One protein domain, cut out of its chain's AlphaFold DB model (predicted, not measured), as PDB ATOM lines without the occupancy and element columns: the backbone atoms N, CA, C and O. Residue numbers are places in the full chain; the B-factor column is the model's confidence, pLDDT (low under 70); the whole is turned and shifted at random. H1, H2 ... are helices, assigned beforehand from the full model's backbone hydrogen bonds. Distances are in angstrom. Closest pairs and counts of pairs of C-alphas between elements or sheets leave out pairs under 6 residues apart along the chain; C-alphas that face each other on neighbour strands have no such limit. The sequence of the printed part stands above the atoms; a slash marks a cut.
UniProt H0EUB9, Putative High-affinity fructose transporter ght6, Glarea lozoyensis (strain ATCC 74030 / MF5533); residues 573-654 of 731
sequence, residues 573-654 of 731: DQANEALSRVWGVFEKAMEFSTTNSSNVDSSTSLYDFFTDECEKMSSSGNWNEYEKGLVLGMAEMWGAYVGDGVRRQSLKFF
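AT A GLANCE: This is residues 573 to 654 of the 731 residues of the protein "Putative High-affinity fructose transporter ght6" of Glarea lozoyensis (strain ATCC 74030 / MF5533) (UniProt H0EUB9). One long helix, H1, crosses over a helical hairpin made of H2 and H3, passing over H3 with its earlier part and over H2 with its middle. A very short helix, H4, fills the corner between the last part of H1 and the first residues of H2. The printed part has 82 residues, with four named helices in the order H1, H2, H3, H4 and no named strand; the class is all helix, with 60 residues in the named helices. The whole is compact, with a radius of gyration of the C-alphas of 12.5 A, and its C-alphas span 37 by 28 by 17 A.

HOW THE PARTS SIT: Start with H1, residues 573 to 596, the longest helix, which touches the three others. Look first at its residues 578 to 582, which alone touch H3, residues 625 to 642, and there with 627 to 635 alone; the closest C-alphas, those of Ala 578 and Val 631, are 5.9 A apart. H1 and H3 run the same way at a steep tilt of 66 degrees. Further along, residues 585 to 589 of H1 alone touch H2, residues 606 to 619, and the closest C-alphas, those of Val 585 and Phe 610, are 6.7 A apart. H1 and H2 run opposite ways at a steep tilt of 63 degrees. Then residues 589 to 596 alone touch H4, residues 651 to 654, with the C-alphas of Ser 593 and Lys 652 the closest at 5.5 A. H2 is a hub too, also touching three helices. H2 and H3 form a hairpin, two helices that touch and run opposite ways at a shallow tilt of 19 degrees; their closest C-alphas, those of Cys 614 and Lys 628, are 6.0 A apart. With 1 shallow tilt among these 3 pairs, the helix packing is mostly crossed, but only just. H2 and H4 only just touch, with 3 pairs of C-alphas within 8 A, by residues 606 to 609 of H2 alone; the closest C-alphas, those of Leu 606 and Leu 651, are 4.6 A apart. H3 and H4 are apart. In H1, H2 and H3 every O i to N i+4 pair is within hydrogen-bond range; H4 is too short for such a pair, and its 1 O i to N i+3 pair is within range.

IN THESE COORDINATES: Find C-alpha 573 at (16.198, 31.200, 62.364); from there H1 runs 34.3 A to C-alpha 596 at (20.756, 3.070, 43.195). H2 covers 20.1 A from Leu 606 to Ser 619, and H3 covers 26.3 A from Glu 625 to Val 642. H4 runs 5.2 A from Leu 651 to Phe 654, whose C-alpha is at (28.496, 10.299, 46.749).

THE WHOLE: The two C-alphas farthest apart, those of Asp 573 and Ser 598, are 38.9 A apart. The printed part has no cut. The link from H2 to H3 is tight, and those from H1 to H2 and from H3 to H4 are short. The mean pLDDT of the printed part is 70.5; look for values under 70 in 28 residues, among them 619 to 623 and 636 to 646.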
ATOM      1  N   ASP A 573      17.184  32.290  62.348       71.19
ATOM      2  CA  ASP A 573      16.198  31.200  62.364       71.19
ATOM      3  C   ASP A 573      16.005  30.599  60.960       71.19
ATOM      4  O   ASP A 573      16.037  29.380  60.789       71.19
ATOM      5  N   GLN A 574      15.897  31.452  59.935       70.50
ATOM      6  CA  GLN A 574      15.788  31.041  58.528       70.50
ATOM      7  C   GLN A 574      17.099  30.434  58.009       70.50
ATOM      8  O   GLN A 574      17.072  29.489  57.225       70.50
ATOM      9  N   ALA A 575      18.245  30.950  58.462       68.75
ATOM     10  CA  ALA A 575      19.567  30.435  58.121       68.75
ATOM     11  C   ALA A 575      19.791  29.018  58.677       68.75
ATOM     12  O   ALA A 575      20.216  28.120  57.948       68.75
ATOM     13  N   ASN A 576      19.445  28.794  59.948       71.19
ATOM     14  CA  ASN A 576      19.512  27.481  60.589       71.19
ATOM     15  C   ASN A 576      18.486  26.497  59.989       71.19
ATOM     16  O   ASN A 576      18.786  25.312  59.827       71.19
ATOM     17  N   GLU A 577      17.291  26.967  59.616       74.88
ATOM     18  CA  GLU A 577      16.297  26.139  58.929       74.88
ATOM     19  C   GLU A 577      16.764  25.735  57.518       74.88
ATOM     20  O   GLU A 577      16.667  24.560  57.157       74.88
ATOM     21  N   ALA A 578      17.340  26.661  56.744       71.62
ATOM     22  CA  ALA A 578      17.938  26.364  55.444       71.62
ATOM     23  C   ALA A 578      19.094  25.355  55.561       71.62
ATOM     24  O   ALA A 578      19.117  24.381  54.810       71.62
ATOM     25  N   LEU A 579      19.987  25.517  56.547       71.62
ATOM     26  CA  LEU A 579      21.063  24.562  56.845       71.62
ATOM     27  C   LEU A 579      20.517  23.152  57.123       71.62
ATOM     28  O   LEU A 579      20.989  22.177  56.541       71.62
ATOM     29  N   SER A 580      19.508  23.042  57.991       76.31
ATOM     30  CA  SER A 580      18.867  21.764  58.328       76.31
ATOM     31  C   SER A 580      18.235  21.099  57.097       76.31
ATOM     32  O   SER A 580      18.403  19.900  56.866       76.31
ATOM     33  N   ARG A 581      17.578  21.889  56.235       76.00
ATOM     34  CA  ARG A 581      16.998  21.413  54.970       76.00
ATOM     35  C   ARG A 581      18.069  20.959  53.967       76.00
ATOM     36  O   ARG A 581      17.869  19.935  53.320       76.00
ATOM     37  N   VAL A 582      19.202  21.664  53.860       77.62
ATOM     38  CA  VAL A 582      20.358  21.263  53.029       77.62
ATOM     39  C   VAL A 582      20.899  19.901  53.473       77.62
ATOM     40  O   VAL A 582      21.053  19.010  52.637       77.62
ATOM     41  N   TRP A 583      21.109  19.697  54.779       74.88
ATOM     42  CA  TRP A 583      21.536  18.401  55.320       74.88
ATOM     43  C   TRP A 583      20.531  17.281  55.032       74.88
ATOM     44  O   TRP A 583      20.936  16.221  54.562       74.88
ATOM     45  N   GLY A 584      19.228  17.532  55.182       78.44
ATOM     46  CA  GLY A 584      18.193  16.552  54.825       78.44
ATOM     47  C   GLY A 584      18.164  16.172  53.333       78.44
ATOM     48  O   GLY A 584      17.745  15.067  52.989       78.44
ATOM     49  N   VAL A 585      18.626  17.043  52.425       82.12
ATOM     50  CA  VAL A 585      18.808  16.692  51.001       82.12
ATOM     51  C   VAL A 585      20.106  15.909  50.781       82.12
ATOM     52  O   VAL A 585      20.094  14.954  50.005       82.12
ATOM     53  N   PHE A 586      21.194  16.227  51.495       76.94
ATOM     54  CA  PHE A 586      22.414  15.408  51.473       76.94
ATOM     55  C   PHE A 586      22.171  13.985  51.999       76.94
ATOM     56  O   PHE A 586      22.614  13.034  51.362       76.94
ATOM     57  N   GLU A 587      21.422  13.811  53.091       76.62
ATOM     58  CA  GLU A 587      21.042  12.492  53.622       76.62
ATOM     59  C   GLU A 587      20.288  11.653  52.578       76.62
ATOM     60  O   GLU A 587      20.687  10.526  52.279       76.62
ATOM     61  N   LYS A 588      19.270  12.236  51.930       81.12
ATOM     62  CA  LYS A 588      18.561  11.601  50.805       81.12
ATOM     63  C   LYS A 588      19.483  11.273  49.631       81.12
ATOM     64  O   LYS A 588      19.316  10.233  49.000       81.12
ATOM     65  N   ALA A 589      20.425  12.157  49.302       79.75
ATOM     66  CA  ALA A 589      21.369  11.938  48.208       79.75
ATOM     67  C   ALA A 589      22.330  10.781  48.516       79.75
ATOM     68  O   ALA A 589      22.618   9.983  47.624       79.75
ATOM     69  N   MET A 590      22.778  10.642  49.770       72.12
ATOM     70  CA  MET A 590      23.555   9.489  50.234       72.12
ATOM     71  C   MET A 590      22.726   8.200  50.169       72.12
ATOM     72  O   MET A 590      23.171   7.228  49.560       72.12
ATOM     73  N   GLU A 591      21.501   8.184  50.707       76.38
ATOM     74  CA  GLU A 591      20.610   7.010  50.664       76.38
ATOM     75  C   GLU A 591      20.298   6.576  49.217       76.38
ATOM     76  O   GLU A 591      20.383   5.390  48.876       76.38
ATOM     77  N   PHE A 592      20.021   7.538  48.330       79.19
ATOM     78  CA  PHE A 592      19.784   7.293  46.908       79.19
ATOM     79  C   PHE A 592      21.043   6.790  46.188       79.19
ATOM     80  O   PHE A 592      20.962   5.831  45.420       79.19
ATOM     81  N   SER A 593      22.214   7.377  46.463       70.94
ATOM     82  CA  SER A 593      23.502   6.914  45.932       70.94
ATOM     83  C   SER A 593      23.783   5.469  46.355       70.94
ATOM     84  O   SER A 593      24.067   4.623  45.509       70.94
ATOM     85  N   THR A 594      23.586   5.150  47.637       67.12
ATOM     86  CA  THR A 594      23.757   3.802  48.202       67.12
ATOM     87  C   THR A 594      22.853   2.788  47.499       67.12
ATOM     88  O   THR A 594      23.318   1.758  47.006       67.12
ATOM     89  N   THR A 595      21.556   3.095  47.406       72.75
ATOM     90  CA  THR A 595      20.532   2.153  46.923       72.75
ATOM     91  C   THR A 595      20.561   1.972  45.403       72.75
ATOM     92  O   THR A 595      20.298   0.877  44.901       72.75
ATOM     93  N   ASN A 596      20.905   3.027  44.652       74.00
ATOM     94  CA  ASN A 596      20.756   3.070  43.195       74.00
ATOM     95  C   ASN A 596      22.079   3.222  42.417       74.00
ATOM     96  O   ASN A 596      22.033   3.340  41.190       74.00
ATOM     97  N   SER A 597      23.245   3.177  43.076       58.41
ATOM     98  CA  SER A 597      24.596   3.332  42.486       58.41
ATOM     99  C   SER A 597      24.814   2.625  41.140       58.41
ATOM    100  O   SER A 597      25.448   3.180  40.241       58.41
ATOM    101  N   SER A 598      24.274   1.420  40.950       61.31
ATOM    102  CA  SER A 598      24.376   0.652  39.700       61.31
ATOM    103  C   SER A 598      23.635   1.284  38.511       61.31
ATOM    104  O   SER A 598      24.128   1.201  37.387       61.31
ATOM    105  N   ASN A 599      22.511   1.963  38.761       70.38
ATOM    106  CA  ASN A 599      21.603   2.524  37.754       70.38
ATOM    107  C   ASN A 599      21.745   4.044  37.552       70.38
ATOM    108  O   ASN A 599      21.229   4.566  36.567       70.38
ATOM    109  N   VAL A 600      22.423   4.761  38.455       70.50
ATOM    110  CA  VAL A 600      22.731   6.193  38.283       70.50
ATOM    111  C   VAL A 600      23.843   6.365  37.244       70.50
ATOM    112  O   VAL A 600      24.862   5.666  37.298       70.50
ATOM    113  N   ASP A 601      23.675   7.289  36.296       68.62
ATOM    114  CA  ASP A 601      24.732   7.614  35.338       68.62
ATOM    115  C   ASP A 601      25.847   8.426  36.012       68.62
ATOM    116  O   ASP A 601      25.623   9.286  36.860       68.62
ATOM    117  N   SER A 602      27.081   8.149  35.609       62.66
ATOM    118  CA  SER A 602      28.279   8.852  36.060       62.66
ATOM    119  C   SER A 602      28.278  10.353  35.745       62.66
ATOM    120  O   SER A 602      28.967  11.093  36.449       62.66
ATOM    121  N   SER A 603      27.506  10.815  34.751       62.34
ATOM    122  CA  SER A 603      27.387  12.242  34.421       62.34
ATOM    123  C   SER A 603      26.337  13.004  35.234       62.34
ATOM    124  O   SER A 603      26.298  14.225  35.130       62.34
ATOM    125  N   THR A 604      25.475  12.330  36.006       74.00
ATOM    126  CA  THR A 604      24.483  13.006  36.857       74.00
ATOM    127  C   THR A 604      25.193  13.666  38.034       74.00
ATOM    128  O   THR A 604      25.813  12.980  38.856       74.00
ATOM    129  N   SER A 605      25.117  14.993  38.122       80.44
ATOM    130  CA  SER A 605      25.737  15.730  39.217       80.44
ATOM    131  C   SER A 605      24.881  15.671  40.480       80.44
ATOM    132  O   SER A 605      23.665  15.469  40.439       80.44
ATOM    133  N   LEU A 606      25.517  15.886  41.626       79.06
ATOM    134  CA  LEU A 606      24.817  16.065  42.892       79.06
ATOM    135  C   LEU A 606      23.916  17.317  42.850       79.06
ATOM    136  O   LEU A 606      22.863  17.337  43.483       79.06
ATOM    137  N   TYR A 607      24.264  18.327  42.041       83.00
ATOM    138  CA  TYR A 607      23.468  19.549  41.879       83.00
ATOM    139  C   TYR A 607      22.139  19.294  41.158       83.00
ATOM    140  O   TYR A 607      21.117  19.880  41.523       83.00
ATOM    141  N   ASP A 608      22.126  18.386  40.180       83.56
ATOM    142  CA  ASP A 608      20.897  17.983  39.489       83.56
ATOM    143  C   ASP A 608      19.925  17.322  40.484       83.56
ATOM    144  O   ASP A 608      18.746  17.664  40.528       83.56
ATOM    145  N   PHE A 609      20.438  16.465  41.377       86.06
ATOM    146  CA  PHE A 609      19.643  15.845  42.444       86.06
ATOM    147  C   PHE A 609      19.095  16.866  43.454       86.06
ATOM    148  O   PHE A 609      17.930  16.788  43.845       86.06
ATOM    149  N   PHE A 610      19.914  17.844  43.853       85.31
ATOM    150  CA  PHE A 610      19.474  18.955  44.703       85.31
ATOM    151  C   PHE A 610      18.364  19.776  44.037       85.31
ATOM    152  O   PHE A 610      17.386  20.129  44.696       85.31
ATOM    153  N   THR A 611      18.483  20.039  42.733       85.88
ATOM    154  CA  THR A 611      17.475  20.766  41.948       85.88
ATOM    155  C   THR A 611      16.156  19.991  41.906       85.88
ATOM    156  O   THR A 611      15.120  20.536  42.293       85.88
ATOM    157  N   ASP A 612      16.202  18.701  41.561       86.94
ATOM    158  CA  ASP A 612      15.043  17.800  41.525       86.94
ATOM    159  C   ASP A 612      14.323  17.692  42.881       86.94
ATOM    160  O   ASP A 612      13.090  17.715  42.946       86.94
ATOM    161  N   GLU A 613      15.058  17.545  43.990       84.62
ATOM    162  CA  GLU A 613      14.459  17.476  45.329       84.62
ATOM    163  C   GLU A 613      13.834  18.810  45.759       84.62
ATOM    164  O   GLU A 613      12.728  18.815  46.308       84.62
ATOM    165  N   CYS A 614      14.472  19.945  45.458       81.88
ATOM    166  CA  CYS A 614      13.887  21.258  45.733       81.88
ATOM    167  C   CYS A 614      12.612  21.508  44.903       81.88
ATOM    168  O   CYS A 614      11.653  22.094  45.408       81.88
ATOM    169  N   GLU A 615      12.546  21.028  43.657       81.50
ATOM    170  CA  GLU A 615      11.348  21.156  42.815       81.50
ATOM    171  C   GLU A 615      10.181  20.289  43.284       81.50
ATOM    172  O   GLU A 615       9.041  20.768  43.319       81.50
ATOM    173  N   LYS A 616      10.441  19.060  43.742       81.88
ATOM    174  CA  LYS A 616       9.417  18.222  44.391       81.88
ATOM    175  C   LYS A 616       8.855  18.896  45.647       81.88
ATOM    176  O   LYS A 616       7.643  18.865  45.861       81.88
ATOM    177  N   MET A 617       9.710  19.527  46.457       71.31
ATOM    178  CA  MET A 617       9.309  20.175  47.715       71.31
ATOM    179  C   MET A 617       8.618  21.537  47.526       71.31
ATOM    180  O   MET A 617       7.733  21.885  48.311       71.31
ATOM    181  N   SER A 618       8.927  22.275  46.457       70.88
ATOM    182  CA  SER A 618       8.129  23.443  46.055       70.88
ATOM    183  C   SER A 618       6.765  23.022  45.492       70.88
ATOM    184  O   SER A 618       5.733  23.563  45.889       70.88
ATOM    185  N   SER A 619       6.726  21.956  44.683       68.06
ATOM    186  CA  SER A 619       5.481  21.401  44.124       68.06
ATOM    187  C   SER A 619       4.509  20.865  45.184       68.06
ATOM    188  O   SER A 619       3.302  20.846  44.944       68.06
ATOM    189  N   SER A 620       4.993  20.452  46.363       66.75
ATOM    190  CA  SER A 620       4.137  20.044  47.488       66.75
ATOM    191  C   SER A 620       3.581  21.215  48.310       66.75
ATOM    192  O   SER A 620       2.929  20.979  49.324       66.75
ATOM    193  N   GLY A 621       3.828  22.467  47.899       65.38
ATOM    194  CA  GLY A 621       3.352  23.672  48.585       65.38
ATOM    195  C   GLY A 621       4.124  24.024  49.860       65.38
ATOM    196  O   GLY A 621       3.673  24.878  50.618       65.38
ATOM    197  N   ASN A 622       5.269  23.378  50.106       59.88
ATOM    198  CA  ASN A 622       6.058  23.581  51.322       59.88
ATOM    199  C   ASN A 622       7.131  24.680  51.186       59.88
ATOM    200  O   ASN A 622       7.673  25.087  52.208       59.88
ATOM    201  N   TRP A 623       7.523  25.079  49.966       67.56
ATOM    202  CA  TRP A 623       8.684  25.954  49.715       67.56
ATOM    203  C   TRP A 623       8.351  27.095  48.745       67.56
ATOM    204  O   TRP A 623       7.844  26.852  47.644       67.56
ATOM    205  N   ASN A 624       8.739  28.318  49.107       70.25
ATOM    206  CA  ASN A 624       8.762  29.474  48.212       70.25
ATOM    207  C   ASN A 624      10.017  29.470  47.313       70.25
ATOM    208  O   ASN A 624      11.065  28.951  47.699       70.25
ATOM    209  N   GLU A 625       9.959  30.136  46.152       71.31
ATOM    210  CA  GLU A 625      11.109  30.283  45.229       71.31
ATOM    211  C   GLU A 625      12.364  30.873  45.903       71.31
ATOM    212  O   GLU A 625      13.485  30.454  45.622       71.31
ATOM    213  N   TYR A 626      12.188  31.791  46.860       72.56
ATOM    214  CA  TYR A 626      13.296  32.339  47.651       72.56
ATOM    215  C   TYR A 626      14.014  31.264  48.491       72.56
ATOM    216  O   TYR A 626      15.240  31.228  48.543       72.56
ATOM    217  N   GLU A 627      13.265  30.344  49.106       70.94
ATOM    218  CA  GLU A 627      13.827  29.250  49.912       70.94
ATOM    219  C   GLU A 627      14.529  28.207  49.030       70.94
ATOM    220  O   GLU A 627      15.590  27.706  49.402       70.94
ATOM    221  N   LYS A 628      13.986  27.932  47.830       75.38
ATOM    222  CA  LYS A 628      14.648  27.115  46.796       75.38
ATOM    223  C   LYS A 628      15.998  27.725  46.403       75.38
ATOM    224  O   LYS A 628      17.004  27.017  46.405       75.38
ATOM    225  N   GLY A 629      16.037  29.028  46.119       73.62
ATOM    226  CA  GLY A 629      17.275  29.748  45.802       73.62
ATOM    227  C   GLY A 629      18.305  29.696  46.937       73.62
ATOM    228  O   GLY A 629      19.471  29.390  46.692       73.62
ATOM    229  N   LEU A 630      17.864  29.919  48.180       72.81
ATOM    230  CA  LEU A 630      18.723  29.898  49.367       72.81
ATOM    231  C   LEU A 630      19.373  28.521  49.593       72.81
ATOM    232  O   LEU A 630      20.583  28.446  49.802       72.81
ATOM    233  N   VAL A 631      18.600  27.433  49.500       75.88
ATOM    234  CA  VAL A 631      19.110  26.058  49.661       75.88
ATOM    235  C   VAL A 631      20.075  25.673  48.537       75.88
ATOM    236  O   VAL A 631      21.121  25.091  48.817       75.88
ATOM    237  N   LEU A 632      19.767  26.009  47.279       77.94
ATOM    238  CA  LEU A 632      20.640  25.676  46.145       77.94
ATOM    239  C   LEU A 632      21.976  26.430  46.204       77.94
ATOM    240  O   LEU A 632      23.022  25.807  46.025       77.94
ATOM    241  N   GLY A 633      21.967  27.729  46.524       71.06
ATOM    242  CA  GLY A 633      23.202  28.499  46.713       71.06
ATOM    243  C   GLY A 633      24.028  28.003  47.908       71.06
ATOM    244  O   GLY A 633      25.254  27.906  47.834       71.06
ATOM    245  N   MET A 634      23.364  27.600  48.997       71.00
ATOM    246  CA  MET A 634      24.033  27.019  50.163       71.00
ATOM    247  C   MET A 634      24.667  25.650  49.863       71.00
ATOM    248  O   MET A 634      25.768  25.370  50.339       71.00
ATOM    249  N   ALA A 635      24.023  24.821  49.036       72.00
ATOM    250  CA  ALA A 635      24.603  23.566  48.564       72.00
ATOM    251  C   ALA A 635      25.859  23.811  47.706       72.00
ATOM    252  O   ALA A 635      26.892  23.189  47.949       72.00
ATOM    253  N   GLU A 636      25.822  24.757  46.758       67.88
ATOM    254  CA  GLU A 636      26.991  25.107  45.931       67.88
ATOM    255  C   GLU A 636      28.201  25.544  46.769       67.88
ATOM    256  O   GLU A 636      29.316  25.073  46.515       67.88
ATOM    257  N   MET A 637      27.983  26.365  47.805       60.47
ATOM    258  CA  MET A 637      29.032  26.739  48.761       60.47
ATOM    259  C   MET A 637      29.649  25.531  49.475       60.47
ATOM    260  O   MET A 637      30.863  25.486  49.671       60.47
ATOM    261  N   TRP A 638      28.835  24.546  49.865       60.84
ATOM    262  CA  TRP A 638      29.320  23.367  50.581       60.84
ATOM    263  C   TRP A 638      30.249  22.507  49.711       60.84
ATOM    264  O   TRP A 638      31.327  22.123  50.161       60.84
ATOM    265  N   GLY A 639      29.915  22.292  48.433       52.66
ATOM    266  CA  GLY A 639      30.819  21.590  47.506       52.66
ATOM    267  C   GLY A 639      32.149  22.328  47.303       52.66
ATOM    268  O   GLY A 639      33.214  21.711  47.303       52.66
ATOM    269  N   ALA A 640      32.114  23.663  47.220       48.72
ATOM    270  CA  ALA A 640      33.331  24.476  47.146       48.72
ATOM    271  C   ALA A 640      34.228  24.339  48.397       48.72
ATOM    272  O   ALA A 640      35.449  24.440  48.280       48.72
ATOM    273  N   TYR A 641      33.649  24.065  49.572       41.25
ATOM    274  CA  TYR A 641      34.386  23.805  50.815       41.25
ATOM    275  C   TYR A 641      35.000  22.393  50.873       41.25
ATOM    276  O   TYR A 641      36.119  22.233  51.358       41.25
ATOM    277  N   VAL A 642      34.304  21.371  50.356       41.09
ATOM    278  CA  VAL A 642      34.768  19.965  50.382       41.09
ATOM    279  C   VAL A 642      35.786  19.650  49.270       41.09
ATOM    280  O   VAL A 642      36.566  18.707  49.391       41.09
ATOM    281  N   GLY A 643      35.876  20.488  48.230       40.09
ATOM    282  CA  GLY A 643      37.033  20.547  47.321       40.09
ATOM    283  C   GLY A 643      36.734  20.380  45.829       40.09
ATOM    284  O   GLY A 643      37.635  20.571  45.012       40.09
ATOM    285  N   ASP A 644      35.493  20.071  45.452       50.22
ATOM    286  CA  ASP A 644      34.997  20.214  44.078       50.22
ATOM    287  C   ASP A 644      33.497  20.539  44.135       50.22
ATOM    288  O   ASP A 644      32.757  19.962  44.932       50.22
ATOM    289  N   GLY A 645      33.038  21.490  43.321       65.38
ATOM    290  CA  GLY A 645      31.673  22.019  43.425       65.38
ATOM    291  C   GLY A 645      30.597  20.950  43.196       65.38
ATOM    292  O   GLY A 645      30.789  20.020  42.414       65.38
ATOM    293  N   VAL A 646      29.419  21.124  43.802       67.94
ATOM    294  CA  VAL A 646      28.291  20.163  43.749       67.94
ATOM    295  C   VAL A 646      27.829  19.847  42.308       67.94
ATOM    296  O   VAL A 646      27.309  18.769  42.031       67.94
ATOM    297  N   ARG A 647      28.103  20.747  41.350       70.88
ATOM    298  CA  ARG A 647      27.899  20.548  39.897       70.88
ATOM    299  C   ARG A 647      28.885  19.575  39.230       70.88
ATOM    300  O   ARG A 647      28.613  19.097  38.134       70.88
ATOM    301  N   ARG A 648      30.048  19.327  39.837       62.22
ATOM    302  CA  ARG A 648      31.098  18.405  39.357       62.22
ATOM    303  C   ARG A 648      31.152  17.107  40.168       62.22
ATOM    304  O   ARG A 648      31.609  16.095  39.644       62.22
ATOM    305  N   GLN A 649      30.672  17.117  41.413       63.88
ATOM    306  CA  GLN A 649      30.493  15.905  42.213       63.88
ATOM    307  C   GLN A 649      29.436  14.994  41.568       63.88
ATOM    308  O   GLN A 649      28.311  15.417  41.310       63.88
ATOM    309  N   SER A 650      29.799  13.739  41.296       71.31
ATOM    310  CA  SER A 650      28.906  12.746  40.684       71.31
ATOM    311  C   SER A 650      28.031  12.081  41.745       71.31
ATOM    312  O   SER A 650      28.548  11.448  42.669       71.31
ATOM    313  N   LEU A 651      26.708  12.148  41.572       72.88
ATOM    314  CA  LEU A 651      25.727  11.534  42.476       72.88
ATOM    315  C   LEU A 651      25.984  10.029  42.677       72.88
ATOM    316  O   LEU A 651      25.779   9.488  43.764       72.88
ATOM    317  N   LYS A 652      26.484   9.350  41.636       62.50
ATOM    318  CA  LYS A 652      26.769   7.906  41.625       62.50
ATOM    319  C   LYS A 652      27.779   7.469  42.693       62.50
ATOM    320  O   LYS A 652      27.703   6.338  43.160       62.50
ATOM    321  N   PHE A 653      28.725   8.340  43.044       55.47
ATOM    322  CA  PHE A 653      29.838   8.021  43.944       55.47
ATOM    323  C   PHE A 653      29.735   8.719  45.308       55.47
ATOM    324  O   PHE A 653      30.617   8.546  46.141       55.47
ATOM    325  N   PHE A 654      28.661   9.477  45.550       59.28
ATOM    326  CA  PHE A 654      28.496  10.299  46.749       59.28
ATOM    327  C   PHE A 654      28.455   9.487  48.060       59.28
ATOM    328  O   PHE A 654      28.957   9.941  49.079       59.28
TER     329      PHE A 654